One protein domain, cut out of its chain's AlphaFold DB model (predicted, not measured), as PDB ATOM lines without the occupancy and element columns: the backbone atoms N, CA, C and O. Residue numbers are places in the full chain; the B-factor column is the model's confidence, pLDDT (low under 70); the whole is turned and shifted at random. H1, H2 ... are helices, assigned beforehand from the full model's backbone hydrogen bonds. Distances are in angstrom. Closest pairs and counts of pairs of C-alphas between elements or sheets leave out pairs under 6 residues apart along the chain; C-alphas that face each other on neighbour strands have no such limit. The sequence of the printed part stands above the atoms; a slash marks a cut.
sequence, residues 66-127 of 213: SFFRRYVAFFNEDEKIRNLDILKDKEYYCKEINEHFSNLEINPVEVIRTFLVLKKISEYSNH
ATOM      1  N   SER A  66      87.995 -53.746-197.821       91.44
ATOM      2  CA  SER A  66      87.186 -53.055-198.832       91.44
ATOM      3  C   SER A  66      87.997 -52.043-199.655       91.44
ATOM      4  O   SER A  66      87.750 -51.884-200.851       91.44
ATOM      5  N   PHE A  67      88.988 -51.388-199.044       94.25
ATOM      6  CA  PHE A  67      89.885 -50.455-199.721       94.25
ATOM      7  C   PHE A  67      90.732 -51.172-200.770       94.25
ATOM      8  O   PHE A  67      90.779 -50.728-201.913       94.25
ATOM      9  N   PHE A  68      91.330 -52.308-200.416       93.62
ATOM     10  CA  PHE A  68      92.214 -53.047-201.318       93.62
ATOM     11  C   PHE A  68      91.468 -53.616-202.526       93.62
ATOM     12  O   PHE A  68      91.974 -53.547-203.640       93.62
ATOM     13  N   ARG A  69      90.221 -54.074-202.345       92.81
ATOM     14  CA  ARG A  69      89.366 -54.492-203.471       92.81
ATOM     15  C   ARG A  69      89.112 -53.349-204.452       92.81
ATOM     16  O   ARG A  69      89.200 -53.553-205.657       92.81
ATOM     17  N   ARG A  70      88.829 -52.143-203.945       94.62
ATOM     18  CA  ARG A  70      88.661 -50.948-204.789       94.62
ATOM     19  C   ARG A  70      89.963 -50.543-205.470       94.62
ATOM     20  O   ARG A  70      89.929 -50.161-206.629       94.62
ATOM     21  N   TYR A  71      91.087 -50.648-204.765       94.81
ATOM     22  CA  TYR A  71      92.406 -50.356-205.319       94.81
ATOM     23  C   TYR A  71      92.723 -51.273-206.507       94.81
ATOM     24  O   TYR A  71      93.056 -50.784-207.580       94.81
ATOM     25  N   VAL A  72      92.527 -52.585-206.345       94.00
ATOM     26  CA  VAL A  72      92.731 -53.569-207.421       94.00
ATOM     27  C   VAL A  72      91.776 -53.339-208.590       94.00
ATOM     28  O   VAL A  72      92.195 -53.389-209.739       94.00
ATOM     29  N   ALA A  73      90.504 -53.037-208.311       93.50
ATOM     30  CA  ALA A  73      89.530 -52.736-209.356       93.50
ATOM     31  C   ALA A  73      89.876 -51.461-210.145       93.50
ATOM     32  O   ALA A  73      89.624 -51.408-211.343       93.50
ATOM     33  N   PHE A  74      90.446 -50.449-209.484       94.31
ATOM     34  CA  PHE A  74      90.836 -49.191-210.119       94.31
ATOM     35  C   PHE A  74      92.074 -49.346-211.011       94.31
ATOM     36  O   PHE A  74      92.117 -48.767-212.089       94.31
ATOM     37  N   PHE A  75      93.057 -50.141-210.586       93.44
ATOM     38  CA  PHE A  75      94.285 -50.418-211.342       93.44
ATOM     39  C   PHE A  75      94.227 -51.775-212.061       93.44
ATOM     40  O   PHE A  75      95.223 -52.490-212.139       93.44
ATOM     41  N   ASN A  76      93.056 -52.154-212.577       89.81
ATOM     42  CA  ASN A  76      92.846 -53.445-213.246       89.81
ATOM     43  C   ASN A  76      93.660 -53.612-214.545       89.81
ATOM     44  O   ASN A  76      93.833 -54.736-215.019       89.81
ATOM     45  N   GLU A  77      94.145 -52.513-215.121       90.31
ATOM     46  CA  GLU A  77      95.020 -52.503-216.292       90.31
ATOM     47  C   GLU A  77      96.458 -52.924-215.952       90.31
ATOM     48  O   GLU A  77      97.134 -53.506-216.800       90.31
ATOM     49  N   ASP A  78      96.915 -52.703-214.712       90.75
ATOM     50  CA  ASP A  78      98.241 -53.143-214.272       90.75
ATOM     51  C   ASP A  78      98.206 -54.638-213.925       90.75
ATOM     52  O   ASP A  78      97.541 -55.075-212.979       90.75
ATOM     53  N   GLU A  79      98.943 -55.450-214.686       90.25
ATOM     54  CA  GLU A  79      98.978 -56.904-214.511       90.25
ATOM     55  C   GLU A  79      99.439 -57.336-213.117       90.25
ATOM     56  O   GLU A  79      98.969 -58.362-212.612       90.25
ATOM     57  N   LYS A  80     100.336 -56.570-212.480       89.19
ATOM     58  CA  LYS A  80     100.822 -56.888-211.131       89.19
ATOM     59  C   LYS A  80      99.707 -56.744-210.104       89.19
ATOM     60  O   LYS A  80      99.534 -57.617-209.257       89.19
ATOM     61  N   ILE A  81      98.931 -55.667-210.203       93.56
ATOM     62  CA  ILE A  81      97.842 -55.383-209.269       93.56
ATOM     63  C   ILE A  81      96.610 -56.233-209.567       93.56
ATOM     64  O   ILE A  81      95.998 -56.756-208.638       93.56
ATOM     65  N   ARG A  82      96.274 -56.447-210.843       92.12
ATOM     66  CA  ARG A  82      95.137 -57.281-211.257       92.12
ATOM     67  C   ARG A  82      95.217 -58.697-210.692       92.12
ATOM     68  O   ARG A  82      94.202 -59.253-210.286       92.12
ATOM     69  N   ASN A  83      96.416 -59.272-210.669       89.69
ATOM     70  CA  ASN A  83      96.651 -60.638-210.204       89.69
ATOM     71  C   ASN A  83      96.949 -60.720-208.695       89.69
ATOM     72  O   ASN A  83      97.325 -61.784-208.196       89.69
ATOM     73  N   LEU A  84      96.814 -59.611-207.962       90.50
ATOM     74  CA  LEU A  84      97.084 -59.576-206.535       90.50
ATOM     75  C   LEU A  84      96.026 -60.374-205.765       90.50
ATOM     76  O   LEU A  84      94.839 -60.053-205.766       90.50
ATOM     77  N   ASP A  85      96.482 -61.394-205.046       88.62
ATOM     78  CA  ASP A  85      95.611 -62.225-204.222       88.62
ATOM     79  C   ASP A  85      95.338 -61.566-202.859       88.62
ATOM     80  O   ASP A  85      96.164 -61.600-201.944       88.62
ATOM     81  N   ILE A  86      94.156 -60.962-202.734       86.06
ATOM     82  CA  ILE A  86      93.686 -60.269-201.521       86.06
ATOM     83  C   ILE A  86      93.208 -61.268-200.442       86.06
ATOM     84  O   ILE A  86      92.905 -60.866-199.320       86.06
ATOM     85  N   LEU A  87      93.115 -62.569-200.751       86.62
ATOM     86  CA  LEU A  87      92.738 -63.610-199.784       86.62
ATOM     87  C   LEU A  87      93.941 -64.183-199.022       86.62
ATOM     88  O   LEU A  87      93.749 -64.919-198.054       86.62
ATOM     89  N   LYS A  88      95.166 -63.834-199.433       87.81
ATOM     90  CA  LYS A  88      96.403 -64.129-198.698       87.81
ATOM     91  C   LYS A  88      96.533 -63.276-197.431       87.81
ATOM     92  O   LYS A  88      95.647 -62.512-197.050       87.81
ATOM     93  N   ASP A  89      97.690 -63.397-196.792       90.50
ATOM     94  CA  ASP A  89      98.064 -62.616-195.624       90.50
ATOM     95  C   ASP A  89      97.995 -61.107-195.875       90.50
ATOM     96  O   ASP A  89      98.427 -60.588-196.907       90.50
ATOM     97  N   LYS A  90      97.498 -60.382-194.868       90.62
ATOM     98  CA  LYS A  90      97.341 -58.926-194.926       90.62
ATOM     99  C   LYS A  90      98.643 -58.188-195.187       90.62
ATOM    100  O   LYS A  90      98.667 -57.225-195.949       90.62
ATOM    101  N   GLU A  91      99.723 -58.658-194.582       91.06
ATOM    102  CA  GLU A  91     101.053 -58.086-194.765       91.06
ATOM    103  C   GLU A  91     101.530 -58.200-196.214       91.06
ATOM    104  O   GLU A  91     102.112 -57.251-196.739       91.06
ATOM    105  N   TYR A  92     101.213 -59.317-196.879       91.62
ATOM    106  CA  TYR A  92     101.597 -59.561-198.264       91.62
ATOM    107  C   TYR A  92     100.975 -58.523-199.200       91.62
ATOM    108  O   TYR A  92     101.697 -57.758-199.838       91.62
ATOM    109  N   TYR A  93      99.642 -58.420-199.242       91.69
ATOM    110  CA  TYR A  93      99.006 -57.486-200.177       91.69
ATOM    111  C   TYR A  93      99.217 -56.015-199.788       91.69
ATOM    112  O   TYR A  93      99.242 -55.158-200.667       91.69
ATOM    113  N   CYS A  94      99.429 -55.696-198.504       93.25
ATOM    114  CA  CYS A  94      99.813 -54.340-198.095       93.25
ATOM    115  C   CYS A  94     101.189 -53.948-198.647       93.25
ATOM    116  O   CYS A  94     101.370 -52.804-199.060       93.25
ATOM    117  N   LYS A  95     102.150 -54.880-198.665       91.81
ATOM    118  CA  LYS A  95     103.490 -54.639-199.205       91.81
ATOM    119  C   LYS A  95     103.449 -54.399-200.714       91.81
ATOM    120  O   LYS A  95     103.980 -53.389-201.164       91.81
ATOM    121  N   GLU A  96     102.771 -55.270-201.457       92.44
ATOM    122  CA  GLU A  96     102.635 -55.154-202.918       92.44
ATOM    123  C   GLU A  96     101.957 -53.835-203.322       92.44
ATOM    124  O   GLU A  96     102.413 -53.126-204.220       92.44
ATOM    125  N   ILE A  97     100.903 -53.440-202.601       93.31
ATOM    126  CA  ILE A  97     100.204 -52.174-202.852       93.31
ATOM    127  C   ILE A  97     101.068 -50.969-202.484       93.31
ATOM    128  O   ILE A  97     101.030 -49.964-203.189       93.31
ATOM    129  N   ASN A  98     101.868 -51.049-201.418       92.38
ATOM    130  CA  ASN A  98     102.784 -49.970-201.054       92.38
ATOM    131  C   ASN A  98     103.886 -49.773-202.104       92.38
ATOM    132  O   ASN A  98     104.231 -48.635-202.428       92.38
ATOM    133  N   GLU A  99     104.415 -50.865-202.656       91.38
ATOM    134  CA  GLU A  99     105.396 -50.819-203.741       91.38
ATOM    135  C   GLU A  99     104.792 -50.178-204.993       91.38
ATOM    136  O   GLU A  99     105.337 -49.201-205.508       91.38
ATOM    137  N   HIS A 100     103.625 -50.652-205.432       93.12
ATOM    138  CA  HIS A 100     102.930 -50.068-206.576       93.12
ATOM    139  C   HIS A 100     102.592 -48.588-206.348       93.12
ATOM    140  O   HIS A 100     102.908 -47.750-207.188       93.12
ATOM    141  N   PHE A 101     102.040 -48.228-205.183       92.38
ATOM    142  CA  PHE A 101     101.714 -46.841-204.839       92.38
ATOM    143  C   PHE A 101     102.936 -45.914-204.860       92.38
ATOM    144  O   PHE A 101     102.822 -44.748-205.241       92.38
ATOM    145  N   SER A 102     104.102 -46.418-204.455       89.69
ATOM    146  CA  SER A 102     105.352 -45.650-204.458       89.69
ATOM    147  C   SER A 102     105.876 -45.389-205.870       89.69
ATOM    148  O   SER A 102     106.544 -44.380-206.082       89.69
ATOM    149  N   ASN A 103     105.532 -46.259-206.821       89.81
ATOM    150  CA  ASN A 103     105.951 -46.187-208.220       89.81
ATOM    151  C   ASN A 103     104.937 -45.477-209.130       89.81
ATOM    152  O   ASN A 103     105.184 -45.358-210.327       89.81
ATOM    153  N   LEU A 104     103.808 -45.007-208.588       89.94
ATOM    154  CA  LEU A 104     102.818 -44.275-209.370       89.94
ATOM    155  C   LEU A 104     103.414 -42.978-209.919       89.94
ATOM    156  O   LEU A 104     103.899 -42.126-209.167       89.94
ATOM    157  N   GLU A 105     103.307 -42.802-211.232       89.81
ATOM    158  CA  GLU A 105     103.584 -41.526-211.871       89.81
ATOM    159  C   GLU A 105     102.434 -40.563-211.569       89.81
ATOM    160  O   GLU A 105     101.270 -40.825-211.874       89.81
ATOM    161  N   ILE A 106     102.751 -39.455-210.900       89.56
ATOM    162  CA  ILE A 106     101.754 -38.502-210.423       89.56
ATOM    163  C   ILE A 106     102.092 -37.115-210.951       89.56
ATOM    164  O   ILE A 106     103.161 -36.578-210.663       89.56
ATOM    165  N   ASN A 107     101.131 -36.484-211.629       92.38
ATOM    166  CA  ASN A 107     101.167 -35.049-211.880       92.38
ATOM    167  C   ASN A 107     100.635 -34.299-210.639       92.38
ATOM    168  O   ASN A 107      99.426 -34.322-210.371       92.38
ATOM    169  N   PRO A 108     101.494 -33.611-209.861       90.62
ATOM    170  CA  PRO A 108     101.083 -33.007-208.594       90.62
ATOM    171  C   PRO A 108     100.026 -31.910-208.778       90.62
ATOM    172  O   PRO A 108      99.150 -31.747-207.927       90.62
ATOM    173  N   VAL A 109     100.065 -31.177-209.896       93.38
ATOM    174  CA  VAL A 109      99.114 -30.091-210.180       93.38
ATOM    175  C   VAL A 109      97.711 -30.651-210.410       93.38
ATOM    176  O   VAL A 109      96.734 -30.117-209.881       93.38
ATOM    177  N   GLU A 110      97.605 -31.746-211.161       93.94
ATOM    178  CA  GLU A 110      96.328 -32.405-211.440       93.94
ATOM    179  C   GLU A 110      95.735 -33.052-210.194       93.94
ATOM    180  O   GLU A 110      94.535 -32.902-209.949       93.94
ATOM    181  N   VAL A 111      96.561 -33.691-209.359       92.44
ATOM    182  CA  VAL A 111      96.098 -34.280-208.095       92.44
ATOM    183  C   VAL A 111      95.537 -33.214-207.165       92.44
ATOM    184  O   VAL A 111      94.425 -33.372-206.659       92.44
ATOM    185  N   ILE A 112      96.248 -32.100-206.974       95.38
ATOM    186  CA  ILE A 112      95.772 -31.002-206.122       95.38
ATOM    187  C   ILE A 112      94.476 -30.408-206.686       95.38
ATOM    188  O   ILE A 112      93.513 -30.218-205.940       95.38
ATOM    189  N   ARG A 113      94.415 -30.145-207.998       95.31
ATOM    190  CA  ARG A 113      93.210 -29.605-208.646       95.31
ATOM    191  C   ARG A 113      92.015 -30.539-208.454       95.31
ATOM    192  O   ARG A 113      90.957 -30.086-208.024       95.31
ATOM    193  N   THR A 114      92.193 -31.826-208.735       94.31
ATOM    194  CA  THR A 114      91.137 -32.840-208.626       94.31
ATOM    195  C   THR A 114      90.664 -32.982-207.184       94.31
ATOM    196  O   THR A 114      89.464 -32.956-206.922       94.31
ATOM    197  N   PHE A 115      91.594 -33.026-206.228       94.62
ATOM    198  CA  PHE A 115      91.275 -33.080-204.805       94.62
ATOM    199  C   PHE A 115      90.424 -31.884-204.350       94.62
ATOM    200  O   PHE A 115      89.415 -32.070-203.671       94.62
ATOM    201  N   LEU A 116      90.784 -30.658-204.751       94.62
ATOM    202  CA  LEU A 116      90.032 -29.452-204.385       94.62
ATOM    203  C   LEU A 116      88.616 -29.445-204.973       94.62
ATOM    204  O   LEU A 116      87.674 -29.035-204.293       94.62
ATOM    205  N   VAL A 117      88.454 -29.914-206.214       94.25
ATOM    206  CA  VAL A 117      87.138 -30.037-206.858       94.25
ATOM    207  C   VAL A 117      86.270 -31.053-206.116       94.25
ATOM    208  O   VAL A 117      85.149 -30.721-205.728       94.25
ATOM    209  N   LEU A 118      86.793 -32.252-205.852       91.75
ATOM    210  CA  LEU A 118      86.063 -33.304-205.136       91.75
ATOM    211  C   LEU A 118      85.688 -32.877-203.715       91.75
ATOM    212  O   LEU A 118      84.547 -33.073-203.295       91.75
ATOM    213  N   LYS A 119      86.607 -32.222-202.996       90.88
ATOM    214  CA  LYS A 119      86.340 -31.690-201.655       90.88
ATOM    215  C   LYS A 119      85.188 -30.688-201.679       90.88
ATOM    216  O   LYS A 119      84.236 -30.837-200.917       90.88
ATOM    217  N   LYS A 120      85.230 -29.728-202.605       90.75
ATOM    218  CA  LYS A 120      84.174 -28.724-202.766       90.75
ATOM    219  C   LYS A 120      82.817 -29.371-203.068       90.75
ATOM    220  O   LYS A 120      81.821 -28.982-202.472       90.75
ATOM    221  N   ILE A 121      82.765 -30.380-203.941       87.00
ATOM    222  CA  ILE A 121      81.524 -31.117-204.246       87.00
ATOM    223  C   ILE A 121      80.985 -31.840-203.003       87.00
ATOM    224  O   ILE A 121      79.786 -31.767-202.732       87.00
ATOM    225  N   SER A 122      81.853 -32.488-202.223       83.81
ATOM    226  CA  SER A 122      81.443 -33.235-201.024       83.81
ATOM    227  C   SER A 122      80.836 -32.349-199.928       83.81
ATOM    228  O   SER A 122      79.908 -32.755-199.229       83.81
ATOM    229  N   GLU A 123      81.301 -31.104-199.804       80.12
ATOM    230  CA  GLU A 123      80.721 -30.120-198.885       80.12
ATOM    231  C   GLU A 123      79.301 -29.725-199.327       80.12
ATOM    232  O   GLU A 123      78.396 -29.638-198.496       80.12
ATOM    233  N   TYR A 124      79.059 -29.584-200.636       67.88
ATOM    234  CA  TYR A 124      77.721 -29.292-201.161       67.88
ATOM    235  C   TYR A 124      76.743 -30.465-201.024       67.88
ATOM    236  O   TYR A 124      75.577 -30.233-200.699       67.88
ATOM    237  N   SER A 125      77.180 -31.714-201.225       63.44
ATOM    238  CA  SER A 125      76.299 -32.884-201.070       63.44
ATOM    239  C   SER A 125      75.866 -33.094-199.618       63.44
ATOM    240  O   SER A 125      74.718 -33.447-199.361       63.44
ATOM    241  N   ASN A 126      76.745 -32.791-198.659       57.81
ATOM    242  CA  ASN A 126      76.435 -32.863-197.228       57.81
ATOM    243  C   ASN A 126      75.553 -31.703-196.734       57.81
ATOM    244  O   ASN A 126      75.078 -31.735-195.602       57.81
ATOM    245  N   HIS A 127      75.331 -30.669-197.551       52.16
ATOM    246  CA  HIS A 127      74.444 -29.544-197.230       52.16
ATOM    247  C   HIS A 127      73.048 -29.667-197.860       52.16
ATOM    248  O   HIS A 127      72.159 -28.891-197.513       52.16
TER     249      HIS A 127
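What this domain is: This is residues 66 to 127 of the 213 residues of an uncharacterized protein of Cryptosporidium muris (strain RN66) (UniProt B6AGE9). Picture a small, loosely joined head of three helices, H1, H2 and H3, their centres making a triangle, and a long arm that sticks out from it, residues 102 to 127. The helix H4 makes up most of that arm and touches no other helix. The printed part has 62 residues with four named helices, in the order H1, H2, H3, H4, and no named strand; its class is all helix. The whole is loose, with a radius of gyration of the C-alphas of 14.8 A, and elongated, spanning 41 by 26 by 20 A.

How they stand to each other: Start with H1, residues 66 to 74; it and H2, residues 79 to 82, touch only at the corner by their tight link, and only just, with 3 pairs of C-alphas within 8 A, the closest being Val 72 and Ile 81 at 5.7 A. Go on to H3, residues 90 to 102, which only just touches H2, also with 3 pairs, through its residues 96 to 100 alone; the closest C-alphas are those of Ile 81 and Ile 97, 7.6 A apart. H1 and H3 are near each other, with 6 pairs of C-alphas within 10 A. H4, residues 108 to 125, is apart from H1, H2 and H3. In H1, H3 and H4 you will find every O i to N i+4 pair within hydrogen-bond range; H2 is too short for such a pair.

Where its parts are: Find C-alpha 66 at (87.186, -53.055, -198.832); from there H1 runs 12.5 A to Phe 74. H2 measures 5.0 A, and H3 18.2 A from C-alpha 90 at (97.341, -58.926, -194.926). H4 runs 25.9 A to C-alpha 125 at (76.299, -32.884, -201.070).

The domain as a whole: The C-alphas of Lys 88 and His 127 are the two farthest apart, at 41.0 A. The printed part has no cut and no long link. Look at residues 124 to 127 for pLDDT under 70.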